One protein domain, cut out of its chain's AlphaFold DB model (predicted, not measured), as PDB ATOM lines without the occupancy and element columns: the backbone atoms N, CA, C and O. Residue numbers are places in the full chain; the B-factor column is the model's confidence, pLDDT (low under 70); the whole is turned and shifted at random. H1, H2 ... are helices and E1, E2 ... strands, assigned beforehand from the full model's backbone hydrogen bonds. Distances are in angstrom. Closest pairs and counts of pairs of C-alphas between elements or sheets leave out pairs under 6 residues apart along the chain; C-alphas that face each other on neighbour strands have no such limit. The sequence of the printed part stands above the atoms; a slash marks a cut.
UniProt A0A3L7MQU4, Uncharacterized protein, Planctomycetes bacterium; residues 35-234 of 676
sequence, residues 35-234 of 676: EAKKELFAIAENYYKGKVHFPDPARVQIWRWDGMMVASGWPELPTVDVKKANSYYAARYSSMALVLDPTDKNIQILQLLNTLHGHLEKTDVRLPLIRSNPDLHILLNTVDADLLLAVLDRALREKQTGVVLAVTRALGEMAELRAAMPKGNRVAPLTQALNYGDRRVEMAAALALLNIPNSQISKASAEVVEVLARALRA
ATOM      1  N   GLU A  35      21.687 -21.102 -13.638       91.31
ATOM      2  CA  GLU A  35      22.969 -21.488 -13.046       91.31
ATOM      3  C   GLU A  35      23.426 -20.469 -11.997       91.31
ATOM      4  O   GLU A  35      23.685 -19.307 -12.311       91.31
ATOM      5  N   ALA A  36      23.652 -20.929 -10.763       92.06
ATOM      6  CA  ALA A  36      24.075 -20.072  -9.658       92.06
ATOM      7  C   ALA A  36      25.331 -19.226  -9.959       92.06
ATOM      8  O   ALA A  36      25.448 -18.126  -9.425       92.06
ATOM      9  N   LYS A  37      26.254 -19.700 -10.815       92.31
ATOM     10  CA  LYS A  37      27.425 -18.914 -11.248       92.31
ATOM     11  C   LYS A  37      27.044 -17.721 -12.137       92.31
ATOM     12  O   LYS A  37      27.577 -16.635 -11.932       92.31
ATOM     13  N   LYS A  38      26.082 -17.897 -13.054       93.06
ATOM     14  CA  LYS A  38      25.568 -16.838 -13.940       93.06
ATOM     15  C   LYS A  38      24.801 -15.791 -13.135       93.06
ATOM     16  O   LYS A  38      25.044 -14.602 -13.309       93.06
ATOM     17  N   GLU A  39      23.982 -16.230 -12.180       94.31
ATOM     18  CA  GLU A  39      23.271 -15.340 -11.253       94.31
ATOM     19  C   GLU A  39      24.223 -14.543 -10.355       94.31
ATOM     20  O   GLU A  39      24.110 -13.324 -10.258       94.31
ATOM     21  N   LEU A  40      25.207 -15.196  -9.726       95.31
ATOM     22  CA  LEU A  40      26.192 -14.500  -8.890       95.31
ATOM     23  C   LEU A  40      27.027 -13.500  -9.702       95.31
ATOM     24  O   LEU A  40      27.291 -12.406  -9.205       95.31
ATOM     25  N   PHE A  41      27.384 -13.828 -10.948       95.81
ATOM     26  CA  PHE A  41      28.038 -12.896 -11.866       95.81
ATOM     27  C   PHE A  41      27.132 -11.710 -12.236       95.81
ATOM     28  O   PHE A  41      27.564 -10.567 -12.116       95.81
ATOM     29  N   ALA A  42      25.876 -11.945 -12.624       95.75
ATOM     30  CA  ALA A  42      24.934 -10.881 -12.985       95.75
ATOM     31  C   ALA A  42      24.631  -9.946 -11.798       95.75
ATOM     32  O   ALA A  42      24.584  -8.725 -11.955       95.75
ATOM     33  N   ILE A  43      24.492 -10.502 -10.592       95.38
ATOM     34  CA  ILE A  43      24.360  -9.737  -9.348       95.38
ATOM     35  C   ILE A  43      25.627  -8.904  -9.104       95.38
ATOM     36  O   ILE A  43      25.522  -7.694  -8.900       95.38
ATOM     37  N   ALA A  44      26.819  -9.511  -9.176       96.12
ATOM     38  CA  ALA A  44      28.092  -8.805  -9.011       96.12
ATOM     39  C   ALA A  44      28.261  -7.664 -10.027       96.12
ATOM     40  O   ALA A  44      28.695  -6.573  -9.660       96.12
ATOM     41  N   GLU A  45      27.879  -7.886 -11.286       95.88
ATOM     42  CA  GLU A  45      27.984  -6.883 -12.344       95.88
ATOM     43  C   GLU A  45      26.983  -5.730 -12.159       95.88
ATOM     44  O   GLU A  45      27.307  -4.579 -12.457       95.88
ATOM     45  N   ASN A  46      25.791  -5.998 -11.618       96.44
ATOM     46  CA  ASN A  46      24.822  -4.953 -11.283       96.44
ATOM     47  C   ASN A  46      25.298  -4.070 -10.118       96.44
ATOM     48  O   ASN A  46      25.143  -2.851 -10.204       96.44
ATOM     49  N   TYR A  47      25.926  -4.638  -9.080       95.38
ATOM     50  CA  TYR A  47      26.589  -3.846  -8.032       95.38
ATOM     51  C   TYR A  47      27.774  -3.048  -8.602       95.38
ATOM     52  O   TYR A  47      27.858  -1.841  -8.396       95.38
ATOM     53  N   TYR A  48      28.642  -3.680  -9.397       93.62
ATOM     54  CA  TYR A  48      29.793  -3.027 -10.039       93.62
ATOM     55  C   TYR A  48      29.387  -1.836 -10.923       93.62
ATOM     56  O   TYR A  48      30.003  -0.775 -10.865       93.62
ATOM     57  N   LYS A  49      28.307  -1.978 -11.702       92.19
ATOM     58  CA  LYS A  49      27.738  -0.910 -12.547       92.19
ATOM     59  C   LYS A  49      26.860   0.087 -11.773       92.19
ATOM     60  O   LYS A  49      26.186   0.895 -12.405       92.19
ATOM     61  N   GLY A  50      26.809   0.015 -10.438       92.00
ATOM     62  CA  GLY A  50      26.024   0.918  -9.586       92.00
ATOM     63  C   GLY A  50      24.508   0.857  -9.807       92.00
ATOM     64  O   GLY A  50      23.801   1.797  -9.456       92.00
ATOM     65  N   LYS A  51      23.994  -0.224 -10.406       94.00
ATOM     66  CA  LYS A  51      22.577  -0.374 -10.786       94.00
ATOM     67  C   LYS A  51      21.664  -0.766  -9.623       94.00
ATOM     68  O   LYS A  51      20.446  -0.743  -9.779       94.00
ATOM     69  N   VAL A  52      22.229  -1.178  -8.489       92.88
ATOM     70  CA  VAL A  52      21.452  -1.578  -7.312       92.88
ATOM     71  C   VAL A  52      21.031  -0.333  -6.536       92.88
ATOM     72  O   VAL A  52      21.867   0.439  -6.071       92.88
ATOM     73  N   HIS A  53      19.719  -0.141  -6.402       92.44
ATOM     74  CA  HIS A  53      19.150   0.929  -5.591       92.44
ATOM     75  C   HIS A  53      19.249   0.595  -4.095       92.44
ATOM     76  O   HIS A  53      18.916  -0.514  -3.676       92.44
ATOM     77  N   PHE A  54      19.651   1.582  -3.295       90.62
ATOM     78  CA  PHE A  54      19.645   1.532  -1.835       90.62
ATOM     79  C   PHE A  54      18.709   2.630  -1.299       90.62
ATOM     80  O   PHE A  54      18.819   3.760  -1.781       90.62
ATOM     81  N   PRO A  55      17.836   2.351  -0.306       89.69
ATOM     82  CA  PRO A  55      16.888   3.343   0.218       89.69
ATOM     83  C   PRO A  55      17.544   4.589   0.833       89.69
ATOM     84  O   PRO A  55      17.015   5.688   0.703       89.69
ATOM     85  N   ASP A  56      18.710   4.425   1.464       90.94
ATOM     86  CA  ASP A  56      19.584   5.519   1.899       90.94
ATOM     87  C   ASP A  56      20.976   5.323   1.264       90.94
ATOM     88  O   ASP A  56      21.762   4.502   1.745       90.94
ATOM     89  N   PRO A  57      21.296   6.037   0.166       89.38
ATOM     90  CA  PRO A  57      22.597   5.933  -0.498       89.38
ATOM     91  C   PRO A  57      23.779   6.510   0.298       89.38
ATOM     92  O   PRO A  57      24.929   6.273  -0.077       89.38
ATOM     93  N   ALA A  58      23.533   7.276   1.366       90.38
ATOM     94  CA  ALA A  58      24.583   7.835   2.219       90.38
ATOM     95  C   ALA A  58      24.907   6.923   3.416       90.38
ATOM     96  O   ALA A  58      26.033   6.947   3.912       90.38
ATOM     97  N   ARG A  59      23.933   6.126   3.879       91.38
ATOM     98  CA  ARG A  59      24.027   5.267   5.072       91.38
ATOM     99  C   ARG A  59      23.547   3.845   4.782       91.38
ATOM    100  O   ARG A  59      22.625   3.329   5.414       91.38
ATOM    101  N   VAL A  60      24.210   3.175   3.846       91.12
ATOM    102  CA  VAL A  60      23.981   1.757   3.563       91.12
ATOM    103  C   VAL A  60      24.495   0.906   4.725       91.12
ATOM    104  O   VAL A  60      25.692   0.881   5.023       91.12
ATOM    105  N   GLN A  61      23.596   0.161   5.367       90.75
ATOM    106  CA  GLN A  61      23.964  -0.865   6.339       90.75
ATOM    107  C   GLN A  61      24.429  -2.139   5.619       90.75
ATOM    108  O   GLN A  61      23.756  -2.631   4.715       90.75
ATOM    109  N   ILE A  62      25.571  -2.693   6.035       89.81
ATOM    110  CA  ILE A  62      26.149  -3.905   5.435       89.81
ATOM    111  C   ILE A  62      26.310  -4.986   6.492       89.81
ATOM    112  O   ILE A  62      26.917  -4.761   7.532       89.81
ATOM    113  N   TRP A  63      25.815  -6.184   6.188       87.12
ATOM    114  CA  TRP A  63      25.895  -7.340   7.075       87.12
ATOM    115  C   TRP A  63      27.014  -8.293   6.638       87.12
ATOM    116  O   TRP A  63      26.954  -8.930   5.572       87.12
ATOM    117  N   ARG A  64      28.048  -8.400   7.480       86.50
ATOM    118  CA  ARG A  64      29.201  -9.296   7.296       86.50
ATOM    119  C   ARG A  64      29.290 -10.318   8.429       86.50
ATOM    120  O   ARG A  64      28.765 -10.101   9.513       86.50
ATOM    121  N   TRP A  65      29.983 -11.421   8.169       82.31
ATOM    122  CA  TRP A  65      30.521 -12.272   9.228       82.31
ATOM    123  C   TRP A  65      31.920 -11.746   9.560       82.31
ATOM    124  O   TRP A  65      32.686 -11.486   8.630       82.31
ATOM    125  N   ASP A  66      32.239 -11.542  10.835       80.94
ATOM    126  CA  ASP A  66      33.564 -11.056  11.259       80.94
ATOM    127  C   ASP A  66      34.548 -12.177  11.629       80.94
ATOM    128  O   ASP A  66      35.755 -11.950  11.651       80.94
ATOM    129  N   GLY A  67      34.036 -13.386  11.854       82.19
ATOM    130  CA  GLY A  67      34.775 -14.542  12.355       82.19
ATOM    131  C   GLY A  67      34.014 -15.234  13.485       82.19
ATOM    132  O   GLY A  67      33.910 -16.458  13.477       82.19
ATOM    133  N   MET A  68      33.398 -14.449  14.373       87.56
ATOM    134  CA  MET A  68      32.679 -14.909  15.565       87.56
ATOM    135  C   MET A  68      31.167 -14.655  15.481       87.56
ATOM    136  O   MET A  68      30.389 -15.476  15.966       87.56
ATOM    137  N   MET A  69      30.742 -13.547  14.869       88.38
ATOM    138  CA  MET A  69      29.337 -13.144  14.802       88.38
ATOM    139  C   MET A  69      28.968 -12.409  13.500       88.38
ATOM    140  O   MET A  69      29.794 -12.144  12.622       88.38
ATOM    141  N   VAL A  70      27.674 -12.099  13.364       85.69
ATOM    142  CA  VAL A  70      27.166 -11.200  12.321       85.69
ATOM    143  C   VAL A  70      27.356  -9.758  12.791       85.69
ATOM    144  O   VAL A  70      26.698  -9.324  13.734       85.69
ATOM    145  N   ALA A  71      28.225  -9.018  12.110       84.94
ATOM    146  CA  ALA A  71      28.515  -7.617  12.388       84.94
ATOM    147  C   ALA A  71      27.847  -6.686  11.361       84.94
ATOM    148  O   ALA A  71      27.770  -7.000  10.166       84.94
ATOM    149  N   SER A  72      27.407  -5.518  11.835       85.31
ATOM    150  CA  SER A  72      26.946  -4.400  11.004       85.31
ATOM    151  C   SER A  72      28.119  -3.483  10.663       85.31
ATOM    152  O   SER A  72      28.828  -3.033  11.560       85.31
ATOM    153  N   GLY A  73      28.292  -3.169   9.380       82.00
ATOM    154  CA  GLY A  73      29.319  -2.250   8.894       82.00
ATOM    155  C   GLY A  73      30.752  -2.755   9.094       82.00
ATOM    156  O   GLY A  73      31.005  -3.952   9.257       82.00
ATOM    157  N   TRP A  74      31.706  -1.832   9.063       82.81
ATOM    158  CA  TRP A  74      33.114  -2.052   9.412       82.81
ATOM    159  C   TRP A  74      33.361  -1.626  10.872       82.81
ATOM    160  O   TRP A  74      32.490  -0.989  11.466       82.81
ATOM    161  N   PRO A  75      34.521  -1.955  11.478       79.69
ATOM    162  CA  PRO A  75      34.946  -1.295  12.713       79.69
ATOM    163  C   PRO A  75      34.821   0.228  12.563       79.69
ATOM    164  O   PRO A  75      35.139   0.757  11.499       79.69
ATOM    165  N   GLU A  76      34.285   0.896  13.588       81.19
ATOM    166  CA  GLU A  76      34.039   2.353  13.649       81.19
ATOM    167  C   GLU A  76      33.063   2.933  12.593       81.19
ATOM    168  O   GLU A  76      32.630   4.076  12.715       81.19
ATOM    169  N   LEU A  77      32.627   2.146  11.600       84.19
ATOM    170  CA  LEU A  77      31.775   2.572  10.482       84.19
ATOM    171  C   LEU A  77      30.536   1.659  10.352       84.19
ATOM    172  O   LEU A  77      30.516   0.760   9.503       84.19
ATOM    173  N   PRO A  78      29.479   1.868  11.167       84.50
ATOM    174  CA  PRO A  78      28.304   0.986  11.218       84.50
ATOM    175  C   PRO A  78      27.443   1.009   9.941       84.50
ATOM    176  O   PRO A  78      26.691   0.065   9.691       84.50
ATOM    177  N   THR A  79      27.574   2.065   9.131       90.06
ATOM    178  CA  THR A  79      27.019   2.207   7.774       90.06
ATOM    179  C   THR A  79      28.069   2.848   6.862       90.06
ATOM    180  O   THR A  79      29.034   3.437   7.355       90.06
ATOM    181  N   VAL A  80      27.904   2.729   5.542       89.88
ATOM    182  CA  VAL A  80      28.799   3.338   4.541       89.88
ATOM    183  C   VAL A  80      28.028   3.964   3.380       89.88
ATOM    184  O   VAL A  80      26.848   3.692   3.179       89.88
ATOM    185  N   ASP A  81      28.722   4.756   2.570       91.06
ATOM    186  CA  ASP A  81      28.206   5.259   1.302       91.06
ATOM    187  C   ASP A  81      27.934   4.145   0.265       91.06
ATOM    188  O   ASP A  81      28.516   3.052   0.282       91.06
ATOM    189  N   VAL A  82      27.064   4.457  -0.698       92.19
ATOM    190  CA  VAL A  82      26.672   3.578  -1.808       92.19
ATOM    191  C   VAL A  82      27.843   3.116  -2.689       92.19
ATOM    192  O   VAL A  82      27.765   2.029  -3.266       92.19
ATOM    193  N   LYS A  83      28.948   3.870  -2.790       88.19
ATOM    194  CA  LYS A  83      30.122   3.464  -3.587       88.19
ATOM    195  C   LYS A  83      30.851   2.309  -2.896       88.19
ATOM    196  O   LYS A  83      31.089   1.276  -3.525       88.19
ATOM    197  N   LYS A  84      31.134   2.436  -1.595       88.25
ATOM    198  CA  LYS A  84      31.720   1.362  -0.774       88.25
ATOM    199  C   LYS A  84      30.805   0.144  -0.694       88.25
ATOM    200  O   LYS A  84      31.294  -0.982  -0.781       88.25
ATOM    201  N   ALA A  85      29.490   0.347  -0.601       91.38
ATOM    202  CA  ALA A  85      28.529  -0.753  -0.614       91.38
ATOM    203  C   ALA A  85      28.523  -1.527  -1.937       91.38
ATOM    204  O   ALA A  85      28.646  -2.753  -1.927       91.38
ATOM    205  N   ASN A  86      28.444  -0.825  -3.071       92.19
ATOM    206  CA  ASN A  86      28.535  -1.439  -4.394       92.19
ATOM    207  C   ASN A  86      29.860  -2.194  -4.576       92.19
ATOM    208  O   ASN A  86      29.835  -3.355  -4.969       92.19
ATOM    209  N   SER A  87      30.996  -1.586  -4.214       89.69
ATOM    210  CA  SER A  87      32.320  -2.225  -4.276       89.69
ATOM    211  C   SER A  87      32.382  -3.517  -3.445       89.69
ATOM    212  O   SER A  87      32.733  -4.581  -3.961       89.69
ATOM    213  N   TYR A  88      31.940  -3.466  -2.182       91.12
ATOM    214  CA  TYR A  88      31.906  -4.627  -1.289       91.12
ATOM    215  C   TYR A  88      31.036  -5.768  -1.831       91.12
ATOM    216  O   TYR A  88      31.475  -6.920  -1.866       91.12
ATOM    217  N   TYR A  89      29.805  -5.473  -2.258       93.00
ATOM    218  CA  TYR A  89      28.904  -6.507  -2.764       93.00
ATOM    219  C   TYR A  89      29.354  -7.044  -4.126       93.00
ATOM    220  O   TYR A  89      29.323  -8.260  -4.315       93.00
ATOM    221  N   ALA A  90      29.854  -6.196  -5.032       94.44
ATOM    222  CA  ALA A  90      30.442  -6.627  -6.297       94.44
ATOM    223  C   ALA A  90      31.577  -7.632  -6.057       94.44
ATOM    224  O   ALA A  90      31.478  -8.770  -6.515       94.44
ATOM    225  N   ALA A  91      32.581  -7.260  -5.252       92.31
ATOM    226  CA  ALA A  91      33.712  -8.121  -4.907       92.31
ATOM    227  C   ALA A  91      33.270  -9.425  -4.220       92.31
ATOM    228  O   ALA A  91      33.758 -10.508  -4.551       92.31
ATOM    229  N   ARG A  92      32.308  -9.353  -3.289       92.44
ATOM    230  CA  ARG A  92      31.770 -10.522  -2.573       92.44
ATOM    231  C   ARG A  92      31.077 -11.502  -3.520       92.44
ATOM    232  O   ARG A  92      31.297 -12.708  -3.402       92.44
ATOM    233  N   TYR A  93      30.253 -11.014  -4.447       95.06
ATOM    234  CA  TYR A  93      29.516 -11.872  -5.373       95.06
ATOM    235  C   TYR A  93      30.381 -12.379  -6.536       95.06
ATOM    236  O   TYR A  93      30.233 -13.548  -6.894       95.06
ATOM    237  N   SER A  94      31.349 -11.603  -7.047       95.38
ATOM    238  CA  SER A  94      32.326 -12.109  -8.027       95.38
ATOM    239  C   SER A  94      33.248 -13.165  -7.411       95.38
ATOM    240  O   SER A  94      33.474 -14.200  -8.035       95.38
ATOM    241  N   SER A  95      33.664 -12.999  -6.149       93.75
ATOM    242  CA  SER A  95      34.440 -14.018  -5.421       93.75
ATOM    243  C   SER A  95      33.638 -15.312  -5.239       93.75
ATOM    244  O   SER A  95      34.158 -16.407  -5.442       93.75
ATOM    245  N   MET A  96      32.348 -15.208  -4.894       94.25
ATOM    246  CA  MET A  96      31.457 -16.372  -4.805       94.25
ATOM    247  C   MET A  96      31.263 -17.057  -6.161       94.25
ATOM    248  O   MET A  96      31.248 -18.283  -6.213       94.25
ATOM    249  N   ALA A  97      31.128 -16.297  -7.249       94.69
ATOM    250  CA  ALA A  97      31.003 -16.850  -8.593       94.69
ATOM    251  C   ALA A  97      32.293 -17.580  -9.025       94.69
ATOM    252  O   ALA A  97      32.216 -18.698  -9.529       94.69
ATOM    253  N   LEU A  98      33.471 -17.008  -8.734       93.88
ATOM    254  CA  LEU A  98      34.777 -17.580  -9.089       93.88
ATOM    255  C   LEU A  98      35.086 -18.875  -8.321       93.88
ATOM    256  O   LEU A  98      35.745 -19.766  -8.842       93.88
ATOM    257  N   VAL A  99      34.568 -19.023  -7.097       94.00
ATOM    258  CA  VAL A  99      34.664 -20.281  -6.331       94.00
ATOM    259  C   VAL A  99      33.737 -21.380  -6.884       94.00
ATOM    260  O   VAL A  99      33.974 -22.556  -6.613       94.00
ATOM    261  N   LEU A 100      32.702 -21.035  -7.662       94.12
ATOM    262  CA  LEU A 100      31.885 -22.022  -8.387       94.12
ATOM    263  C   LEU A 100      32.475 -22.395  -9.753       94.12
ATOM    264  O   LEU A 100      32.307 -23.533 -10.181       94.12
ATOM    265  N   ASP A 101      33.133 -21.454 -10.433       92.62
ATOM    266  CA  ASP A 101      33.845 -21.697 -11.690       92.62
ATOM    267  C   ASP A 101      35.111 -20.825 -11.780       92.62
ATOM    268  O   ASP A 101      35.035 -19.659 -12.178       92.62
ATOM    269  N   PRO A 102      36.288 -21.381 -11.432       91.88
ATOM    270  CA  PRO A 102      37.556 -20.662 -11.518       91.88
ATOM    271  C   PRO A 102      38.020 -20.355 -12.949       91.88
ATOM    272  O   PRO A 102      39.002 -19.631 -13.115       91.88
ATOM    273  N   THR A 103      37.374 -20.921 -13.976       93.19
ATOM    274  CA  THR A 103      37.833 -20.882 -15.376       93.19
ATOM    275  C   THR A 103      37.065 -19.899 -16.266       93.19
ATOM    276  O   THR A 103      37.535 -19.565 -17.355       93.19
ATOM    277  N   ASP A 104      35.914 -19.389 -15.815       94.19
ATOM    278  CA  ASP A 104      35.138 -18.391 -16.561       94.19
ATOM    279  C   ASP A 104      35.865 -17.036 -16.594       94.19
ATOM    280  O   ASP A 104      35.910 -16.285 -15.612       94.19
ATOM    281  N   LYS A 105      36.404 -16.696 -17.770       93.75
ATOM    282  CA  LYS A 105      37.147 -15.452 -18.000       93.75
ATOM    283  C   LYS A 105      36.345 -14.191 -17.663       93.75
ATOM    284  O   LYS A 105      36.940 -13.210 -17.233       93.75
ATOM    285  N   ASN A 106      35.016 -14.184 -17.793       94.12
ATOM    286  CA  ASN A 106      34.213 -13.002 -17.454       94.12
ATOM    287  C   ASN A 106      34.179 -12.774 -15.940       94.12
ATOM    288  O   ASN A 106      34.291 -11.636 -15.477       94.12
ATOM    289  N   ILE A 107      34.075 -13.863 -15.173       95.38
ATOM    290  CA  ILE A 107      34.126 -13.832 -13.710       95.38
ATOM    291  C   ILE A 107      35.526 -13.407 -13.247       95.38
ATOM    292  O   ILE A 107      35.633 -12.531 -12.389       95.38
ATOM    293  N   GLN A 108      36.586 -13.951 -13.856       95.75
ATOM    294  CA  GLN A 108      37.972 -13.544 -13.594       95.75
ATOM    295  C   GLN A 108      38.199 -12.042 -13.854       95.75
ATOM    296  O   GLN A 108      38.729 -11.349 -12.987       95.75
ATOM    297  N   ILE A 109      37.750 -11.518 -15.005       96.25
ATOM    298  CA  ILE A 109      37.851 -10.091 -15.366       96.25
ATOM    299  C   ILE A 109      37.149  -9.217 -14.319       96.25
ATOM    300  O   ILE A 109      37.732  -8.249 -13.836       96.25
ATOM    301  N   LEU A 110      35.909  -9.556 -13.945       95.38
ATOM    302  CA  LEU A 110      35.141  -8.779 -12.968       95.38
ATOM    303  C   LEU A 110      35.756  -8.847 -11.560       95.38
ATOM    304  O   LEU A 110      35.819  -7.828 -10.874       95.38
ATOM    305  N   GLN A 111      36.247 -10.017 -11.140       95.00
ATOM    306  CA  GLN A 111      36.948 -10.170  -9.866       95.00
ATOM    307  C   GLN A 111      38.224  -9.327  -9.828       95.00
ATOM    308  O   GLN A 111      38.442  -8.614  -8.851       95.00
ATOM    309  N   LEU A 112      39.049  -9.379 -10.878       95.38
ATOM    310  CA  LEU A 112      40.289  -8.612 -10.923       95.38
ATOM    311  C   LEU A 112      39.995  -7.107 -10.926       95.38
ATOM    312  O   LEU A 112      40.584  -6.392 -10.128       95.38
ATOM    313  N   LEU A 113      39.013  -6.630 -11.698       94.94
ATOM    314  CA  LEU A 113      38.574  -5.225 -11.658       94.94
ATOM    315  C   LEU A 113      38.127  -4.774 -10.256       94.94
ATOM    316  O   LEU A 113      38.494  -3.683  -9.819       94.94
ATOM    317  N   ASN A 114      37.391  -5.616  -9.522       91.94
ATOM    318  CA  ASN A 114      37.010  -5.345  -8.131       91.94
ATOM    319  C   ASN A 114      38.234  -5.259  -7.198       91.94
ATOM    320  O   ASN A 114      38.343  -4.312  -6.415       91.94
ATOM    321  N   THR A 115      39.180  -6.199  -7.304       92.00
ATOM    322  CA  THR A 115      40.437  -6.177  -6.532       92.00
ATOM    323  C   THR A 115      41.279  -4.940  -6.854       92.00
ATOM    324  O   THR A 115      41.754  -4.268  -5.939       92.00
ATOM    325  N   LEU A 116      41.425  -4.597  -8.139       92.81
ATOM    326  CA  LEU A 116      42.186  -3.430  -8.585       92.81
ATOM    327  C   LEU A 116      41.587  -2.140  -8.019       92.81
ATOM    328  O   LEU A 116      42.329  -1.361  -7.432       92.81
ATOM    329  N   HIS A 117      40.267  -1.936  -8.090       88.69
ATOM    330  CA  HIS A 117      39.634  -0.772  -7.461       88.69
ATOM    331  C   HIS A 117      39.913  -0.692  -5.948       88.69
ATOM    332  O   HIS A 117      40.296   0.370  -5.461       88.69
ATOM    333  N   GLY A 118      39.798  -1.807  -5.215       86.31
ATOM    334  CA  GLY A 118      40.052  -1.842  -3.767       86.31
ATOM    335  C   GLY A 118      41.505  -1.559  -3.357       86.31
ATOM    336  O   GLY A 118      41.739  -0.962  -2.307       86.31
ATOM    337  N   HIS A 119      42.486  -1.946  -4.181       90.19
ATOM    338  CA  HIS A 119      43.899  -1.609  -3.958       90.19
ATOM    339  C   HIS A 119      44.232  -0.179  -4.417       90.19
ATOM    340  O   HIS A 119      44.984   0.529  -3.744       90.19
ATOM    341  N   LEU A 120      43.659   0.280  -5.534       89.00
ATOM    342  CA  LEU A 120      43.948   1.593  -6.118       89.00
ATOM    343  C   LEU A 120      43.467   2.763  -5.251       89.00
ATOM    344  O   LEU A 120      44.151   3.780  -5.218       89.00
ATOM    345  N   GLU A 121      42.390   2.612  -4.467       83.00
ATOM    346  CA  GLU A 121      41.966   3.632  -3.483       83.00
ATOM    347  C   GLU A 121      43.027   3.945  -2.404       83.00
ATOM    348  O   GLU A 121      42.912   4.955  -1.712       83.00
ATOM    349  N   LYS A 122      44.071   3.113  -2.270       83.44
ATOM    350  CA  LYS A 122      45.209   3.310  -1.353       83.44
ATOM    351  C   LYS A 122      46.555   3.497  -2.066       83.44
ATOM    352  O   LYS A 122      47.586   3.561  -1.407       83.44
ATOM    353  N   THR A 123      46.569   3.531  -3.399       86.88
ATOM    354  CA  THR A 123      47.804   3.499  -4.198       86.88
ATOM    355  C   THR A 123      48.152   4.893  -4.703       86.88
ATOM    356  O   THR A 123      47.403   5.469  -5.489       86.88
ATOM    357  N   ASP A 124      49.316   5.423  -4.320       86.25
ATOM    358  CA  ASP A 124      49.823   6.657  -4.925       86.25
ATOM    359  C   ASP A 124      50.258   6.400  -6.379       86.25
ATOM    360  O   ASP A 124      51.313   5.819  -6.651       86.25
ATOM    361  N   VAL A 125      49.416   6.833  -7.322       81.81
ATOM    362  CA  VAL A 125      49.610   6.673  -8.772       81.81
ATOM    363  C   VAL A 125      50.855   7.387  -9.311       81.81
ATOM    364  O   VAL A 125      51.330   7.041 -10.397       81.81
ATOM    365  N   ARG A 126      51.399   8.356  -8.564       81.38
ATOM    366  CA  ARG A 126      52.605   9.116  -8.928       81.38
ATOM    367  C   ARG A 126      53.872   8.270  -8.789       81.38
ATOM    368  O   ARG A 126      54.843   8.481  -9.507       81.38
ATOM    369  N   LEU A 127      53.846   7.274  -7.901       84.50
ATOM    370  CA  LEU A 127      54.958   6.359  -7.643       84.50
ATOM    371  C   LEU A 127      54.860   5.078  -8.504       84.50
ATOM    372  O   LEU A 127      53.765   4.704  -8.941       84.50
ATOM    373  N   PRO A 128      55.981   4.359  -8.728       84.44
ATOM    374  CA  PRO A 128      55.968   2.997  -9.271       84.44
ATOM    375  C   PRO A 128      55.172   2.043  -8.372       84.44
ATOM    376  O   PRO A 128      55.255   2.151  -7.147       84.44
ATOM    377  N   LEU A 129      54.453   1.077  -8.959       87.38
ATOM    378  CA  LEU A 129      53.545   0.187  -8.214       87.38
ATOM    379  C   LEU A 129      54.255  -0.574  -7.086       87.38
ATOM    380  O   LEU A 129      53.737  -0.641  -5.979       87.38
ATOM    381  N   ILE A 130      55.477  -1.061  -7.326       89.88
ATOM    382  CA  ILE A 130      56.299  -1.745  -6.312       89.88
ATOM    383  C   ILE A 130      56.630  -0.875  -5.084       89.88
ATOM    384  O   ILE A 130      56.923  -1.412  -4.020       89.88
ATOM    385  N   ARG A 131      56.575   0.462  -5.196       89.94
ATOM    386  CA  ARG A 131      56.789   1.389  -4.067       89.94
ATOM    387  C   ARG A 131      55.489   1.806  -3.383       89.94
ATOM    388  O   ARG A 131      55.500   2.011  -2.175       89.94
ATOM    389  N   SER A 132      54.393   1.960  -4.129       89.12
ATOM    390  CA  SER A 132      53.106   2.411  -3.579       89.12
ATOM    391  C   SER A 132      52.204   1.282  -3.080       89.12
ATOM    392  O   SER A 132      51.415   1.506  -2.166       89.12
ATOM    393  N   ASN A 133      52.285   0.088  -3.672       92.62
ATOM    394  CA  ASN A 133      51.452  -1.066  -3.336       92.62
ATOM    395  C   ASN A 133      52.135  -2.380  -3.793       92.62
ATOM    396  O   ASN A 133      51.822  -2.891  -4.876       92.62
ATOM    397  N   PRO A 134      53.080  -2.930  -3.003       92.38
ATOM    398  CA  PRO A 134      53.837  -4.131  -3.374       92.38
ATOM    399  C   PRO A 134      52.948  -5.336  -3.703       92.38
ATOM    400  O   PRO A 134      53.186  -6.013  -4.701       92.38
ATOM    401  N   ASP A 135      51.884  -5.559  -2.927       91.94
ATOM    402  CA  ASP A 135      50.941  -6.667  -3.128       91.94
ATOM    403  C   ASP A 135      50.234  -6.575  -4.489       91.94
ATOM    404  O   ASP A 135      50.093  -7.573  -5.196       91.94
ATOM    405  N   LEU A 136      49.830  -5.362  -4.891       92.44
ATOM    406  CA  LEU A 136      49.232  -5.097  -6.201       92.44
ATOM    407  C   LEU A 136      50.232  -5.334  -7.343       92.44
ATOM    408  O   LEU A 136      49.860  -5.906  -8.367       92.44
ATOM    409  N   HIS A 137      51.491  -4.922  -7.174       92.88
ATOM    410  CA  HIS A 137      52.551  -5.183  -8.153       92.88
ATOM    411  C   HIS A 137      52.825  -6.688  -8.311       92.88
ATOM    412  O   HIS A 137      52.930  -7.172  -9.438       92.88
ATOM    413  N   ILE A 138      52.903  -7.435  -7.202       92.62
ATOM    414  CA  ILE A 138      53.084  -8.895  -7.206       92.62
ATOM    415  C   ILE A 138      51.886  -9.582  -7.872       92.62
ATOM    416  O   ILE A 138      52.083 -10.441  -8.729       92.62
ATOM    417  N   LEU A 139      50.654  -9.181  -7.540       93.56
ATOM    418  CA  LEU A 139      49.442  -9.715  -8.165       93.56
ATOM    419  C   LEU A 139      49.446  -9.488  -9.682       93.56
ATOM    420  O   LEU A 139      49.242 -10.429 -10.442       93.56
ATOM    421  N   LEU A 140      49.697  -8.259 -10.138       93.94
ATOM    422  CA  LEU A 140      49.685  -7.945 -11.567       93.94
ATOM    423  C   LEU A 140      50.773  -8.702 -12.343       93.94
ATOM    424  O   LEU A 140      50.478  -9.229 -13.408       93.94
ATOM    425  N   ASN A 141      51.982  -8.839 -11.790       91.50
ATOM    426  CA  ASN A 141      53.083  -9.575 -12.425       91.50
ATOM    427  C   ASN A 141      52.965 -11.116 -12.317       91.50
ATOM    428  O   ASN A 141      53.807 -11.828 -12.862       91.50
ATOM    429  N   THR A 142      51.943 -11.657 -11.637       90.62
ATOM    430  CA  THR A 142      51.700 -13.115 -11.506       90.62
ATOM    431  C   THR A 142      50.377 -13.592 -12.119       90.62
ATOM    432  O   THR A 142      50.107 -14.795 -12.147       90.62
ATOM    433  N   VAL A 143      49.555 -12.680 -12.642       91.62
ATOM    434  CA  VAL A 143      48.296 -12.990 -13.336       91.62
ATOM    435  C   VAL A 143      48.541 -13.323 -14.816       91.62
ATOM    436  O   VAL A 143      49.441 -12.781 -15.452       91.62
ATOM    437  N   ASP A 144      47.703 -14.200 -15.386       91.38
ATOM    438  CA  ASP A 144      47.711 -14.518 -16.821       91.38
ATOM    439  C   ASP A 144      47.591 -13.261 -17.701       91.38
ATOM    440  O   ASP A 144      46.695 -12.429 -17.532       91.38
ATOM    441  N   ALA A 145      48.469 -13.139 -18.695       91.06
ATOM    442  CA  ALA A 145      48.549 -11.925 -19.493       91.06
ATOM    443  C   ALA A 145      47.371 -11.737 -20.471       91.06
ATOM    444  O   ALA A 145      47.025 -10.596 -20.770       91.06
ATOM    445  N   ASP A 146      46.690 -12.792 -20.941       90.94
ATOM    446  CA  ASP A 146      45.458 -12.606 -21.728       90.94
ATOM    447  C   ASP A 146      44.283 -12.148 -20.835       90.94
ATOM    448  O   ASP A 146      43.413 -11.414 -21.310       90.94
ATOM    449  N   LEU A 147      44.281 -12.488 -19.538       93.94
ATOM    450  CA  LEU A 147      43.387 -11.882 -18.541       93.94
ATOM    451  C   LEU A 147      43.734 -10.402 -18.285       93.94
ATOM    452  O   LEU A 147      42.823  -9.572 -18.294       93.94
ATOM    453  N   LEU A 148      45.017 -10.038 -18.143       94.88
ATOM    454  CA  LEU A 148      45.439  -8.627 -18.050       94.88
ATOM    455  C   LEU A 148      45.002  -7.820 -19.283       94.88
ATOM    456  O   LEU A 148      44.432  -6.738 -19.144       94.88
ATOM    457  N   LEU A 149      45.198  -8.359 -20.490       93.62
ATOM    458  CA  LEU A 149      44.788  -7.714 -21.742       93.62
ATOM    459  C   LEU A 149      43.266  -7.539 -21.840       93.62
ATOM    460  O   LEU A 149      42.801  -6.505 -22.321       93.62
ATOM    461  N   ALA A 150      42.482  -8.509 -21.360       93.81
ATOM    462  CA  ALA A 150      41.025  -8.406 -21.323       93.81
ATOM    463  C   ALA A 150      40.522  -7.403 -20.265       93.81
ATOM    464  O   ALA A 150      39.540  -6.696 -20.504       93.81
ATOM    465  N   VAL A 151      41.212  -7.292 -19.124       96.19
ATOM    466  CA  VAL A 151      40.966  -6.242 -18.122       96.19
ATOM    467  C   VAL A 151      41.320  -4.863 -18.680       96.19
ATOM    468  O   VAL A 151      40.525  -3.943 -18.510       96.19
ATOM    469  N   LEU A 152      42.432  -4.714 -19.409       95.69
ATOM    470  CA  LEU A 152      42.820  -3.450 -20.044       95.69
ATOM    471  C   LEU A 152      41.819  -3.018 -21.132       95.69
ATOM    472  O   LEU A 152      41.330  -1.892 -21.081       95.69
ATOM    473  N   ASP A 153      41.434  -3.907 -22.058       93.19
ATOM    474  CA  ASP A 153      40.410  -3.631 -23.090       93.19
ATOM    475  C   ASP A 153      39.050  -3.243 -22.472       93.19
ATOM    476  O   ASP A 153      38.327  -2.411 -23.026       93.19
ATOM    477  N   ARG A 154      38.702  -3.784 -21.295       94.50
ATOM    478  CA  ARG A 154      37.507  -3.369 -20.546       94.50
ATOM    479  C   ARG A 154      37.689  -2.025 -19.835       94.50
ATOM    480  O   ARG A 154      36.828  -1.161 -19.974       94.50
ATOM    481  N   ALA A 155      38.795  -1.820 -19.125       94.69
ATOM    482  CA  ALA A 155      39.078  -0.603 -18.364       94.69
ATOM    483  C   ALA A 155      39.240   0.635 -19.264       94.69
ATOM    484  O   ALA A 155      38.781   1.717 -18.898       94.69
ATOM    485  N   LEU A 156      39.812   0.470 -20.463       92.81
ATOM    486  CA  LEU A 156      39.859   1.496 -21.511       92.81
ATOM    487  C   LEU A 156      38.439   1.922 -21.919       92.81
ATOM    488  O   LEU A 156      38.117   3.110 -21.900       92.81
ATOM    489  N   ARG A 157      37.560   0.952 -22.218       91.38
ATOM    490  CA  ARG A 157      36.158   1.199 -22.608       91.38
ATOM    491  C   ARG A 157      35.309   1.786 -21.478       91.38
ATOM    492  O   ARG A 157      34.434   2.604 -21.744       91.38
ATOM    493  N   GLU A 158      35.573   1.401 -20.232       90.94
ATOM    494  CA  GLU A 158      34.896   1.916 -19.032       90.94
ATOM    495  C   GLU A 158      35.590   3.170 -18.431       90.94
ATOM    496  O   GLU A 158      35.190   3.635 -17.367       90.94
ATOM    497  N   LYS A 159      36.590   3.757 -19.122       88.44
ATOM    498  CA  LYS A 159      37.349   4.977 -18.746       88.44
ATOM    499  C   LYS A 159      38.035   4.945 -17.358       88.44
ATOM    500  O   LYS A 159      38.256   5.999 -16.753       88.44
ATOM    501  N   GLN A 160      38.410   3.771 -16.851       88.62
ATOM    502  CA  GLN A 160      38.951   3.578 -15.494       88.62
ATOM    503  C   GLN A 160      40.455   3.899 -15.405       88.62
ATOM    504  O   GLN A 160      41.300   3.006 -15.395       88.62
ATOM    505  N   THR A 161      40.797   5.188 -15.310       89.31
ATOM    506  CA  THR A 161      42.177   5.716 -15.412       89.31
ATOM    507  C   THR A 161      43.202   4.999 -14.529       89.31
ATOM    508  O   THR A 161      44.235   4.578 -15.040       89.31
ATOM    509  N   GLY A 162      42.914   4.781 -13.241       89.31
ATOM    510  CA  GLY A 162      43.839   4.077 -12.339       89.31
ATOM    511  C   GLY A 162      44.074   2.606 -12.712       89.31
ATOM    512  O   GLY A 162      45.198   2.119 -12.608       89.31
ATOM    513  N   VAL A 163      43.040   1.912 -13.201       93.12
ATOM    514  CA  VAL A 163      43.132   0.514 -13.661       93.12
ATOM    515  C   VAL A 163      43.940   0.438 -14.953       93.12
ATOM    516  O   VAL A 163      44.869  -0.362 -15.048       93.12
ATOM    517  N   VAL A 164      43.628   1.306 -15.922       94.50
ATOM    518  CA  VAL A 164      44.366   1.416 -17.187       94.50
ATOM    519  C   VAL A 164      45.844   1.697 -16.909       94.50
ATOM    520  O   VAL A 164      46.694   0.990 -17.442       94.50
ATOM    521  N   LEU A 165      46.162   2.651 -16.027       93.62
ATOM    522  CA  LEU A 165      47.535   2.989 -15.646       93.62
ATOM    523  C   LEU A 165      48.279   1.803 -15.016       93.62
ATOM    524  O   LEU A 165      49.403   1.505 -15.419       93.62
ATOM    525  N   ALA A 166      47.665   1.119 -14.047       93.31
ATOM    526  CA  ALA A 166      48.307   0.015 -13.337       93.31
ATOM    527  C   ALA A 166      48.572  -1.195 -14.249       93.31
ATOM    528  O   ALA A 166      49.679  -1.730 -14.250       93.31
ATOM    529  N   VAL A 167      47.595  -1.587 -15.074       95.62
ATOM    530  CA  VAL A 167      47.747  -2.723 -16.000       95.62
ATOM    531  C   VAL A 167      48.687  -2.381 -17.164       95.62
ATOM    532  O   VAL A 167      49.458  -3.234 -17.590       95.62
ATOM    533  N   THR A 168      48.702  -1.126 -17.632       95.56
ATOM    534  CA  THR A 168      49.671  -0.645 -18.639       95.56
ATOM    535  C   THR A 168      51.108  -0.725 -18.119       95.56
ATOM    536  O   THR A 168      51.983  -1.207 -18.837       95.56
ATOM    537  N   ARG A 169      51.353  -0.309 -16.864       93.19
ATOM    538  CA  ARG A 169      52.674  -0.435 -16.220       93.19
ATOM    539  C   ARG A 169      53.103  -1.899 -16.118       93.19
ATOM    540  O   ARG A 169      54.166  -2.230 -16.626       93.19
ATOM    541  N   ALA A 170      52.251  -2.771 -15.575       93.75
ATOM    542  CA  ALA A 170      52.565  -4.192 -15.420       93.75
ATOM    543  C   ALA A 170      52.866  -4.894 -16.758       93.75
ATOM    544  O   ALA A 170      53.868  -5.589 -16.875       93.75
ATOM    545  N   LEU A 171      52.068  -4.664 -17.809       93.94
ATOM    546  CA  LEU A 171      52.332  -5.243 -19.138       93.94
ATOM    547  C   LEU A 171      53.659  -4.755 -19.753       93.94
ATOM    548  O   LEU A 171      54.289  -5.498 -20.507       93.94
ATOM    549  N   GLY A 172      54.090  -3.532 -19.422       92.06
ATOM    550  CA  GLY A 172      55.404  -2.994 -19.782       92.06
ATOM    551  C   GLY A 172      56.553  -3.579 -18.956       92.06
ATOM    552  O   GLY A 172      57.584  -3.927 -19.525       92.06
ATOM    553  N   GLU A 173      56.365  -3.736 -17.642       90.62
ATOM    554  CA  GLU A 173      57.305  -4.388 -16.712       90.62
ATOM    555  C   GLU A 173      57.548  -5.860 -17.111       90.62
ATOM    556  O   GLU A 173      58.692  -6.305 -17.161       90.62
ATOM    557  N   MET A 174      56.487  -6.577 -17.504       91.75
ATOM    558  CA  MET A 174      56.526  -7.955 -18.023       91.75
ATOM    559  C   MET A 174      57.044  -8.072 -19.471       91.75
ATOM    560  O   MET A 174      57.244  -9.188 -19.950       91.75
ATOM    561  N   ALA A 175      57.207  -6.954 -20.190       92.19
ATOM    562  CA  ALA A 175      57.529  -6.901 -21.620       92.19
ATOM    563  C   ALA A 175      56.610  -7.777 -22.519       92.19
ATOM    564  O   ALA A 175      57.062  -8.412 -23.474       92.19
ATOM    565  N   GLU A 176      55.301  -7.802 -22.237       92.12
ATOM    566  CA  GLU A 176      54.336  -8.679 -22.919       92.12
ATOM    567  C   GLU A 176      54.080  -8.257 -24.382       92.12
ATOM    568  O   GLU A 176      53.309  -7.340 -24.677       92.12
ATOM    569  N   LEU A 177      54.674  -8.989 -25.327       89.31
ATOM    570  CA  LEU A 177      54.572  -8.731 -26.767       89.31
ATOM    571  C   LEU A 177      53.121  -8.685 -27.289       89.31
ATOM    572  O   LEU A 177      52.798  -7.855 -28.144       89.31
ATOM    573  N   ARG A 178      52.204  -9.513 -26.763       87.19
ATOM    574  CA  ARG A 178      50.776  -9.511 -27.156       87.19
ATOM    575  C   ARG A 178      50.054  -8.209 -26.794       87.19
ATOM    576  O   ARG A 178      48.973  -7.967 -27.329       87.19
ATOM    577  N   ALA A 179      50.622  -7.380 -25.917       86.50
ATOM    578  CA  ALA A 179      50.094  -6.064 -25.562       86.50
ATOM    579  C   ALA A 179      50.398  -4.989 -26.620       86.50
ATOM    580  O   ALA A 179      49.637  -4.025 -26.754       86.50
ATOM    581  N   ALA A 180      51.477  -5.183 -27.391       85.62
ATOM    582  CA  ALA A 180      51.888  -4.334 -28.508       85.62
ATOM    583  C   ALA A 180      51.336  -4.804 -29.869       85.62
ATOM    584  O   ALA A 180      51.224  -4.000 -30.793       85.62
ATOM    585  N   MET A 181      50.984  -6.088 -30.021       83.50
ATOM    586  CA  MET A 181      50.490  -6.622 -31.297       83.50
ATOM    587  C   MET A 181      48.983  -6.377 -31.522       83.50
ATOM    588  O   MET A 181      48.175  -6.643 -30.627       83.50
ATOM    589  N   PRO A 182      48.558  -5.937 -32.725       80.62
ATOM    590  CA  PRO A 182      47.142  -5.836 -33.075       80.62
ATOM    591  C   PRO A 182      46.501  -7.228 -33.204       80.62
ATOM    592  O   PRO A 182      47.093  -8.153 -33.764       80.62
ATOM    593  N   LYS A 183      45.261  -7.384 -32.721       76.38
ATOM    594  CA  LYS A 183      44.492  -8.639 -32.825       76.38
ATOM    595  C   LYS A 183      43.408  -8.480 -33.902       76.38
ATOM    596  O   LYS A 183      42.313  -7.983 -33.639       76.38
ATOM    597  N   GLY A 184      43.734  -8.875 -35.136       78.00
ATOM    598  CA  GLY A 184      42.897  -8.627 -36.320       78.00
ATOM    599  C   GLY A 184      42.789  -7.127 -36.624       78.00
ATOM    600  O   GLY A 184      43.765  -6.398 -36.482       78.00
ATOM    601  N   ASN A 185      41.592  -6.641 -36.965       73.69
ATOM    602  CA  ASN A 185      41.347  -5.208 -37.201       73.69
ATOM    603  C   ASN A 185      41.307  -4.354 -35.909       73.69
ATOM    604  O   ASN A 185      40.966  -3.174 -35.976       73.69
ATOM    605  N   ARG A 186      41.611  -4.912 -34.726       77.75
ATOM    606  CA  ARG A 186      41.689  -4.142 -33.474       77.75
ATOM    607  C   ARG A 186      43.105  -3.640 -33.203       77.75
ATOM    608  O   ARG A 186      44.045  -4.430 -33.112       77.75
ATOM    609  N   VAL A 187      43.203  -2.331 -32.974       82.81
ATOM    610  CA  VAL A 187      44.381  -1.640 -32.427       82.81
ATOM    611  C   VAL A 187      44.807  -2.293 -31.106       82.81
ATOM    612  O   VAL A 187      43.954  -2.616 -30.273       82.81
ATOM    613  N   ALA A 188      46.113  -2.488 -30.914       86.38
ATOM    614  CA  ALA A 188      46.669  -3.134 -29.725       86.38
ATOM    615  C   ALA A 188      46.322  -2.360 -28.430       86.38
ATOM    616  O   ALA A 188      46.278  -1.127 -28.467       86.38
ATOM    617  N   PRO A 189      46.095  -3.023 -27.277       87.81
ATOM    618  CA  PRO A 189      45.685  -2.335 -26.047       87.81
ATOM    619  C   PRO A 189      46.654  -1.241 -25.565       87.81
ATOM    620  O   PRO A 189      46.190  -0.190 -25.131       87.81
ATOM    621  N   LEU A 190      47.976  -1.419 -25.707       90.44
ATOM    622  CA  LEU A 190      48.940  -0.355 -25.378       90.44
ATOM    623  C   LEU A 190      48.872   0.824 -26.361       90.44
ATOM    624  O   LEU A 190      48.977   1.976 -25.954       90.44
ATOM    625  N   THR A 191      48.616   0.567 -27.646       90.62
ATOM    626  CA  THR A 191      48.418   1.623 -28.655       90.62
ATOM    627  C   THR A 191      47.114   2.400 -28.439       90.62
ATOM    628  O   THR A 191      47.048   3.589 -28.744       90.62
ATOM    629  N   GLN A 192      46.088   1.775 -27.851       91.06
ATOM    630  CA  GLN A 192      44.908   2.496 -27.356       91.06
ATOM    631  C   GLN A 192      45.251   3.348 -26.118       91.06
ATOM    632  O   GLN A 192      44.787   4.481 -26.011       91.06
ATOM    633  N   ALA A 193      46.097   2.843 -25.212       93.56
ATOM    634  CA  ALA A 193      46.542   3.577 -24.026       93.56
ATOM    635  C   ALA A 193      47.410   4.817 -24.357       93.56
ATOM    636  O   ALA A 193      47.281   5.838 -23.685       93.56
ATOM    637  N   LEU A 194      48.205   4.789 -25.438       91.69
ATOM    638  CA  LEU A 194      48.946   5.959 -25.957       91.69
ATOM    639  C   LEU A 194      48.069   7.173 -26.299       91.69
ATOM    640  O   LEU A 194      48.579   8.286 -26.364       91.69
ATOM    641  N   ASN A 195      46.775   6.965 -26.552       88.62
ATOM    642  CA  ASN A 195      45.823   8.012 -26.928       88.62
ATOM    643  C   ASN A 195      44.670   8.123 -25.915       88.62
ATOM    644  O   ASN A 195      43.553   8.513 -26.254       88.62
ATOM    645  N   TYR A 196      44.929   7.744 -24.661       88.56
ATOM    646  CA  TYR A 196      43.918   7.677 -23.609       88.56
ATOM    647  C   TYR A 196      43.549   9.041 -23.002       88.56
ATOM    648  O   TYR A 196      42.516   9.132 -22.333       88.56
ATOM    649  N   GLY A 197      44.358  10.089 -23.207       83.50
ATOM    650  CA  GLY A 197      44.108  11.450 -22.718       83.50
ATOM    651  C   GLY A 197      44.404  11.689 -21.234       83.50
ATOM    652  O   GLY A 197      44.122  12.771 -20.724       83.50
ATOM    653  N   ASP A 198      44.972  10.712 -20.521       86.44
ATOM    654  CA  ASP A 198      45.661  10.964 -19.248       86.44
ATOM    655  C   ASP A 198      47.172  10.853 -19.453       86.44
ATOM    656  O   ASP A 198      47.676   9.838 -19.929       86.44
ATOM    657  N   ARG A 199      47.907  11.887 -19.037       87.19
ATOM    658  CA  ARG A 199      49.345  12.019 -19.304       87.19
ATOM    659  C   ARG A 199      50.203  10.981 -18.570       87.19
ATOM    660  O   ARG A 199      51.307  10.698 -19.033       87.19
ATOM    661  N   ARG A 200      49.721  10.377 -17.472       89.75
ATOM    662  CA  ARG A 200      50.416   9.254 -16.811       89.75
ATOM    663  C   ARG A 200      50.211   7.958 -17.585       89.75
ATOM    664  O   ARG A 200      51.158   7.188 -17.714       89.75
ATOM    665  N   VAL A 201      49.007   7.726 -18.109       92.69
ATOM    666  CA  VAL A 201      48.697   6.575 -18.971       92.69
ATOM    667  C   VAL A 201      49.440   6.662 -20.304       92.69
ATOM    668  O   VAL A 201      50.071   5.681 -20.684       92.69
ATOM    669  N   GLU A 202      49.432   7.817 -20.978       92.50
ATOM    670  CA  GLU A 202      50.148   8.006 -22.252       92.50
ATOM    671  C   GLU A 202      51.653   7.748 -22.084       92.50
ATOM    672  O   GLU A 202      52.234   6.958 -22.829       92.50
ATOM    673  N   MET A 203      52.274   8.335 -21.051       93.69
ATOM    674  CA  MET A 203      53.687   8.100 -20.736       93.69
ATOM    675  C   MET A 203      53.955   6.638 -20.346       93.69
ATOM    676  O   MET A 203      54.912   6.043 -20.836       93.69
ATOM    677  N   ALA A 204      53.106   6.016 -19.521       94.81
ATOM    678  CA  ALA A 204      53.255   4.603 -19.172       94.81
ATOM    679  C   ALA A 204      53.141   3.683 -20.399       94.81
ATOM    680  O   ALA A 204      53.898   2.723 -20.498       94.81
ATOM    681  N   ALA A 205      52.252   3.985 -21.349       95.62
ATOM    682  CA  ALA A 205      52.100   3.228 -22.589       95.62
ATOM    683  C   ALA A 205      53.304   3.405 -23.528       95.62
ATOM    684  O   ALA A 205      53.774   2.425 -24.107       95.62
ATOM    685  N   ALA A 206      53.848   4.623 -23.632       95.62
ATOM    686  CA  ALA A 206      55.069   4.891 -24.388       95.62
ATOM    687  C   ALA A 206      56.270   4.129 -23.809       95.62
ATOM    688  O   ALA A 206      56.954   3.414 -24.538       95.62
ATOM    689  N   LEU A 207      56.482   4.207 -22.492       95.06
ATOM    690  CA  LEU A 207      57.556   3.490 -21.798       95.06
ATOM    691  C   LEU A 207      57.380   1.964 -21.869       95.06
ATOM    692  O   LEU A 207      58.358   1.255 -22.095       95.06
ATOM    693  N   ALA A 208      56.150   1.453 -21.743       94.50
ATOM    694  CA  ALA A 208      55.848   0.030 -21.896       94.50
ATOM    695  C   ALA A 208      56.200  -0.480 -23.300       94.50
ATOM    696  O   ALA A 208      56.856  -1.510 -23.434       94.50
ATOM    697  N   LEU A 209      55.825   0.259 -24.351       94.38
ATOM    698  CA  LEU A 209      56.182  -0.092 -25.726       94.38
ATOM    699  C   LEU A 209      57.698  -0.024 -25.955       94.38
ATOM    700  O   LEU A 209      58.247  -0.933 -26.564       94.38
ATOM    701  N   LEU A 210      58.400   0.976 -25.423       93.81
ATOM    702  CA  LEU A 210      59.863   1.075 -25.546       93.81
ATOM    703  C   LEU A 210      60.618  -0.047 -24.808       93.81
ATOM    704  O   LEU A 210      61.748  -0.361 -25.180       93.81
ATOM    705  N   ASN A 211      59.998  -0.671 -23.799       92.06
ATOM    706  CA  ASN A 211      60.549  -1.820 -23.077       92.06
ATOM    707  C   ASN A 211      60.217  -3.181 -23.734       92.06
ATOM    708  O   ASN A 211      60.931  -4.157 -23.514       92.06
ATOM    709  N   ILE A 212      59.155  -3.264 -24.546       89.94
ATOM    710  CA  ILE A 212      58.755  -4.491 -25.257       89.94
ATOM    711  C   ILE A 212      59.669  -4.727 -26.478       89.94
ATOM    712  O   ILE A 212      59.719  -3.881 -27.376       89.94
ATOM    713  N   PRO A 213      60.341  -5.890 -26.595       83.56
ATOM    714  CA  PRO A 213      61.117  -6.233 -27.784       83.56
ATOM    715  C   PRO A 213      60.257  -6.252 -29.055       83.56
ATOM    716  O   PRO A 213      59.180  -6.843 -29.084       83.56
ATOM    717  N   ASN A 214      60.766  -5.658 -30.137       81.50
ATOM    718  CA  ASN A 214      60.085  -5.544 -31.436       81.50
ATOM    719  C   ASN A 214      58.733  -4.791 -31.421       81.50
ATOM    720  O   ASN A 214      57.886  -4.988 -32.297       81.50
ATOM    721  N   SER A 215      58.526  -3.890 -30.461       79.62
ATOM    722  CA  SER A 215      57.311  -3.081 -30.305       79.62
ATOM    723  C   SER A 215      56.935  -2.194 -31.498       79.62
ATOM    724  O   SER A 215      55.762  -1.828 -31.617       79.62
ATOM    725  N   GLN A 216      57.842  -1.934 -32.445       75.69
ATOM    726  CA  GLN A 216      57.527  -1.292 -33.730       75.69
ATOM    727  C   GLN A 216      56.464  -2.058 -34.554       75.69
ATOM    728  O   GLN A 216      55.802  -1.472 -35.409       75.69
ATOM    729  N   ILE A 217      56.220  -3.345 -34.253       74.75
ATOM    730  CA  ILE A 217      55.098  -4.143 -34.789       74.75
ATOM    731  C   ILE A 217      53.728  -3.497 -34.493       74.75
ATOM    732  O   ILE A 217      52.791  -3.655 -35.278       74.75
ATOM    733  N   SER A 218      53.614  -2.718 -33.410       74.94
ATOM    734  CA  SER A 218      52.408  -1.942 -33.069       74.94
ATOM    735  C   SER A 218      52.041  -0.865 -34.098       74.94
ATOM    736  O   SER A 218      50.908  -0.386 -34.093       74.94
ATOM    737  N   LYS A 219      52.994  -0.473 -34.961       81.44
ATOM    738  CA  LYS A 219      52.954   0.692 -35.864       81.44
ATOM    739  C   LYS A 219      52.822   2.057 -35.170       81.44
ATOM    740  O   LYS A 219      52.747   3.061 -35.865       81.44
ATOM    741  N   ALA A 220      52.873   2.105 -33.838       86.75
ATOM    742  CA  ALA A 220      52.656   3.311 -33.035       86.75
ATOM    743  C   ALA A 220      53.934   4.149 -32.792       86.75
ATOM    744  O   ALA A 220      54.038   4.881 -31.805       86.75
ATOM    745  N   SER A 221      54.962   3.984 -33.631       90.50
ATOM    746  CA  SER A 221      56.291   4.564 -33.395       90.50
ATOM    747  C   SER A 221      56.291   6.095 -33.382       90.50
ATOM    748  O   SER A 221      57.092   6.694 -32.665       90.50
ATOM    749  N   ALA A 222      55.407   6.728 -34.160       91.06
ATOM    750  CA  ALA A 222      55.293   8.183 -34.223       91.06
ATOM    751  C   ALA A 222      54.621   8.739 -32.959       91.06
ATOM    752  O   ALA A 222      55.108   9.701 -32.369       91.06
ATOM    753  N   GLU A 223      53.551   8.089 -32.504       91.19
ATOM    754  CA  GLU A 223      52.791   8.433 -31.305       91.19
ATOM    755  C   GLU A 223      53.648   8.292 -30.041       91.19
ATOM    756  O   GLU A 223      53.635   9.179 -29.191       91.19
ATOM    757  N   VAL A 224      54.460   7.231 -29.941       94.25
ATOM    758  CA  VAL A 224      55.447   7.069 -28.858       94.25
ATOM    759  C   VAL A 224      56.442   8.234 -28.841       94.25
ATOM    760  O   VAL A 224      56.641   8.851 -27.797       94.25
ATOM    761  N   VAL A 225      57.054   8.564 -29.987       94.25
ATOM    762  CA  VAL A 225      58.037   9.660 -30.087       94.25
ATOM    763  C   VAL A 225      57.408  11.011 -29.750       94.25
ATOM    764  O   VAL A 225      58.032  11.813 -29.057       94.25
ATOM    765  N   GLU A 226      56.173  11.258 -30.183       91.75
ATOM    766  CA  GLU A 226      55.433  12.476 -29.854       91.75
ATOM    767  C   GLU A 226      55.066  12.546 -28.361       91.75
ATOM    768  O   GLU A 226      55.223  13.606 -27.765       91.75
ATOM    769  N   VAL A 227      54.694  11.446 -27.694       92.75
ATOM    770  CA  VAL A 227      54.500  11.442 -26.227       92.75
ATOM    771  C   VAL A 227      55.796  11.815 -25.484       92.75
ATOM    772  O   VAL A 227      55.754  12.612 -24.541       92.75
ATOM    773  N   LEU A 228      56.962  11.326 -25.931       94.69
ATOM    774  CA  LEU A 228      58.255  11.740 -25.364       94.69
ATOM    775  C   LEU A 228      58.561  13.223 -25.659       94.69
ATOM    776  O   LEU A 228      58.935  13.981 -24.762       94.69
ATOM    777  N   ALA A 229      58.359  13.671 -26.900       92.56
ATOM    778  CA  ALA A 229      58.570  15.060 -27.309       92.56
ATOM    779  C   ALA A 229      57.656  16.034 -26.542       92.56
ATOM    780  O   ALA A 229      58.078  17.113 -26.133       92.56
ATOM    781  N   ARG A 230      56.407  15.647 -26.293       88.81
ATOM    782  CA  ARG A 230      55.408  16.380 -25.507       88.81
ATOM    783  C   ARG A 230      55.844  16.561 -24.050       88.81
ATOM    784  O   ARG A 230      55.726  17.667 -23.524       88.81
ATOM    785  N   ALA A 231      56.432  15.535 -23.429       90.12
ATOM    786  CA  ALA A 231      57.031  15.643 -22.094       90.12
ATOM    787  C   ALA A 231      58.256  16.582 -22.067       90.12
ATOM    788  O   ALA A 231      58.428  17.355 -21.124       90.12
ATOM    789  N   LEU A 232      59.071  16.597 -23.129       89.75
ATOM    790  CA  LEU A 232      60.172  17.560 -23.276       89.75
ATOM    791  C   LEU A 232      59.724  18.998 -23.593       89.75
ATOM    792  O   LEU A 232      60.473  19.922 -23.288       89.75
ATOM    793  N   ARG A 233      58.513  19.205 -24.127       88.19
ATOM    794  CA  ARG A 233      57.917  20.539 -24.352       88.19
ATOM    795  C   ARG A 233      57.170  21.099 -23.138       88.19
ATOM    796  O   ARG A 233      57.005  22.312 -23.043       88.19
ATOM    797  N   ALA A 234      56.714  20.251 -22.213       81.88
ATOM    798  CA  ALA A 234      55.928  20.672 -21.052       81.88
ATOM    799  C   ALA A 234      56.718  21.621 -20.133       81.88
ATOM    800  O   ALA A 234      57.762  21.245 -19.607       81.88
TER     801      ALA A 234
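AT A GLANCE: This is residues 35 to 234 of the 676 residues of an uncharacterized protein of Planctomycetes bacterium (UniProt A0A3L7MQU4). The domain is a chain of packed helices: H1, H2 and H3 form an up-and-down bundle at one end, and from H3 the helices H6, H7, H10 and H12 pack one on the next toward the other end. A small strand hairpin, E1 and E2, lies at the bundle's end, far from the middle; H5 packs on H7, and short H9 on H6 and H10. The printed part has 200 residues, with twelve named helices and two named strands in the order H1, E1, E2, then H2 to H12; the sheet E1 - E2 is antiparallel and the class is mostly helix. It is compact, with a radius of gyration of the C-alphas of 18.8 A and spans of 57 by 39 by 28 A.

HOW THE PARTS SIT: H1, residues 36 to 48, touches H2, residues 82 to 100, at a shallow tilt of 21 degrees, opposite ways; their closest C-alphas, of Ala 44 and Ala 90, are 4.2 A apart. Between them in the chain, E1, residues 63 to 65, and E2, residues 70 to 72, form a hairpin with N 64 and O 71 within hydrogen-bond range at 3.0 A. H2 forms a helical hairpin with H3, residues 105 to 120, the closest C-alphas being those of Ser 94 and Gln 111, 5.3 A. H4, residues 129 to 132, touches H5, residues 134 to 142, only at the corner, Ile 130 to His 137, 5.4 A between C-alphas. H6, residues 145 to 157, touches H3 with residues 147 to 151 alone; the closest C-alphas are those of Val 151 and Ile 109, 5.7 A. The hub is H7, residues 161 to 173, touching H3, H5, H6, H9, residues 189 to 193, and H10, residues 199 to 211; Gly 172 and Ala 208 of H10 have the closest C-alphas, 3.7 A. H8, residues 177 to 180, touches H11, residues 215 to 218, at Ala 180 and Ser 218, 5.2 A between C-alphas. H12, residues 221 to 233, touches H10 at a steep tilt of 52 degrees, Val 224 to Ala 206, 5.0 A between C-alphas. Every O i to N i+4 pair is within hydrogen-bond range in H1, H2, H3, H5, H7, H9, H10 and H12, and 8 of 9 in H6; H4, H8 and H11 are too short for such a pair.

IN THESE COORDINATES: H1 begins at C-alpha 36, (24.075, -20.072, -9.658), and measures 18.0 A. H2 measures 26.9 A and H3 21.9 A. H12, 18.4 A, ends at C-alpha 233, (57.917, 20.539, -24.352).

THE WHOLE: The C-alphas farthest apart, of Met 69 and Ala 222, are 59.4 A apart. The printed part has no cut; the long link is H1 to E1. Mean pLDDT of the printed part is 90.2, and no printed residue is under 70.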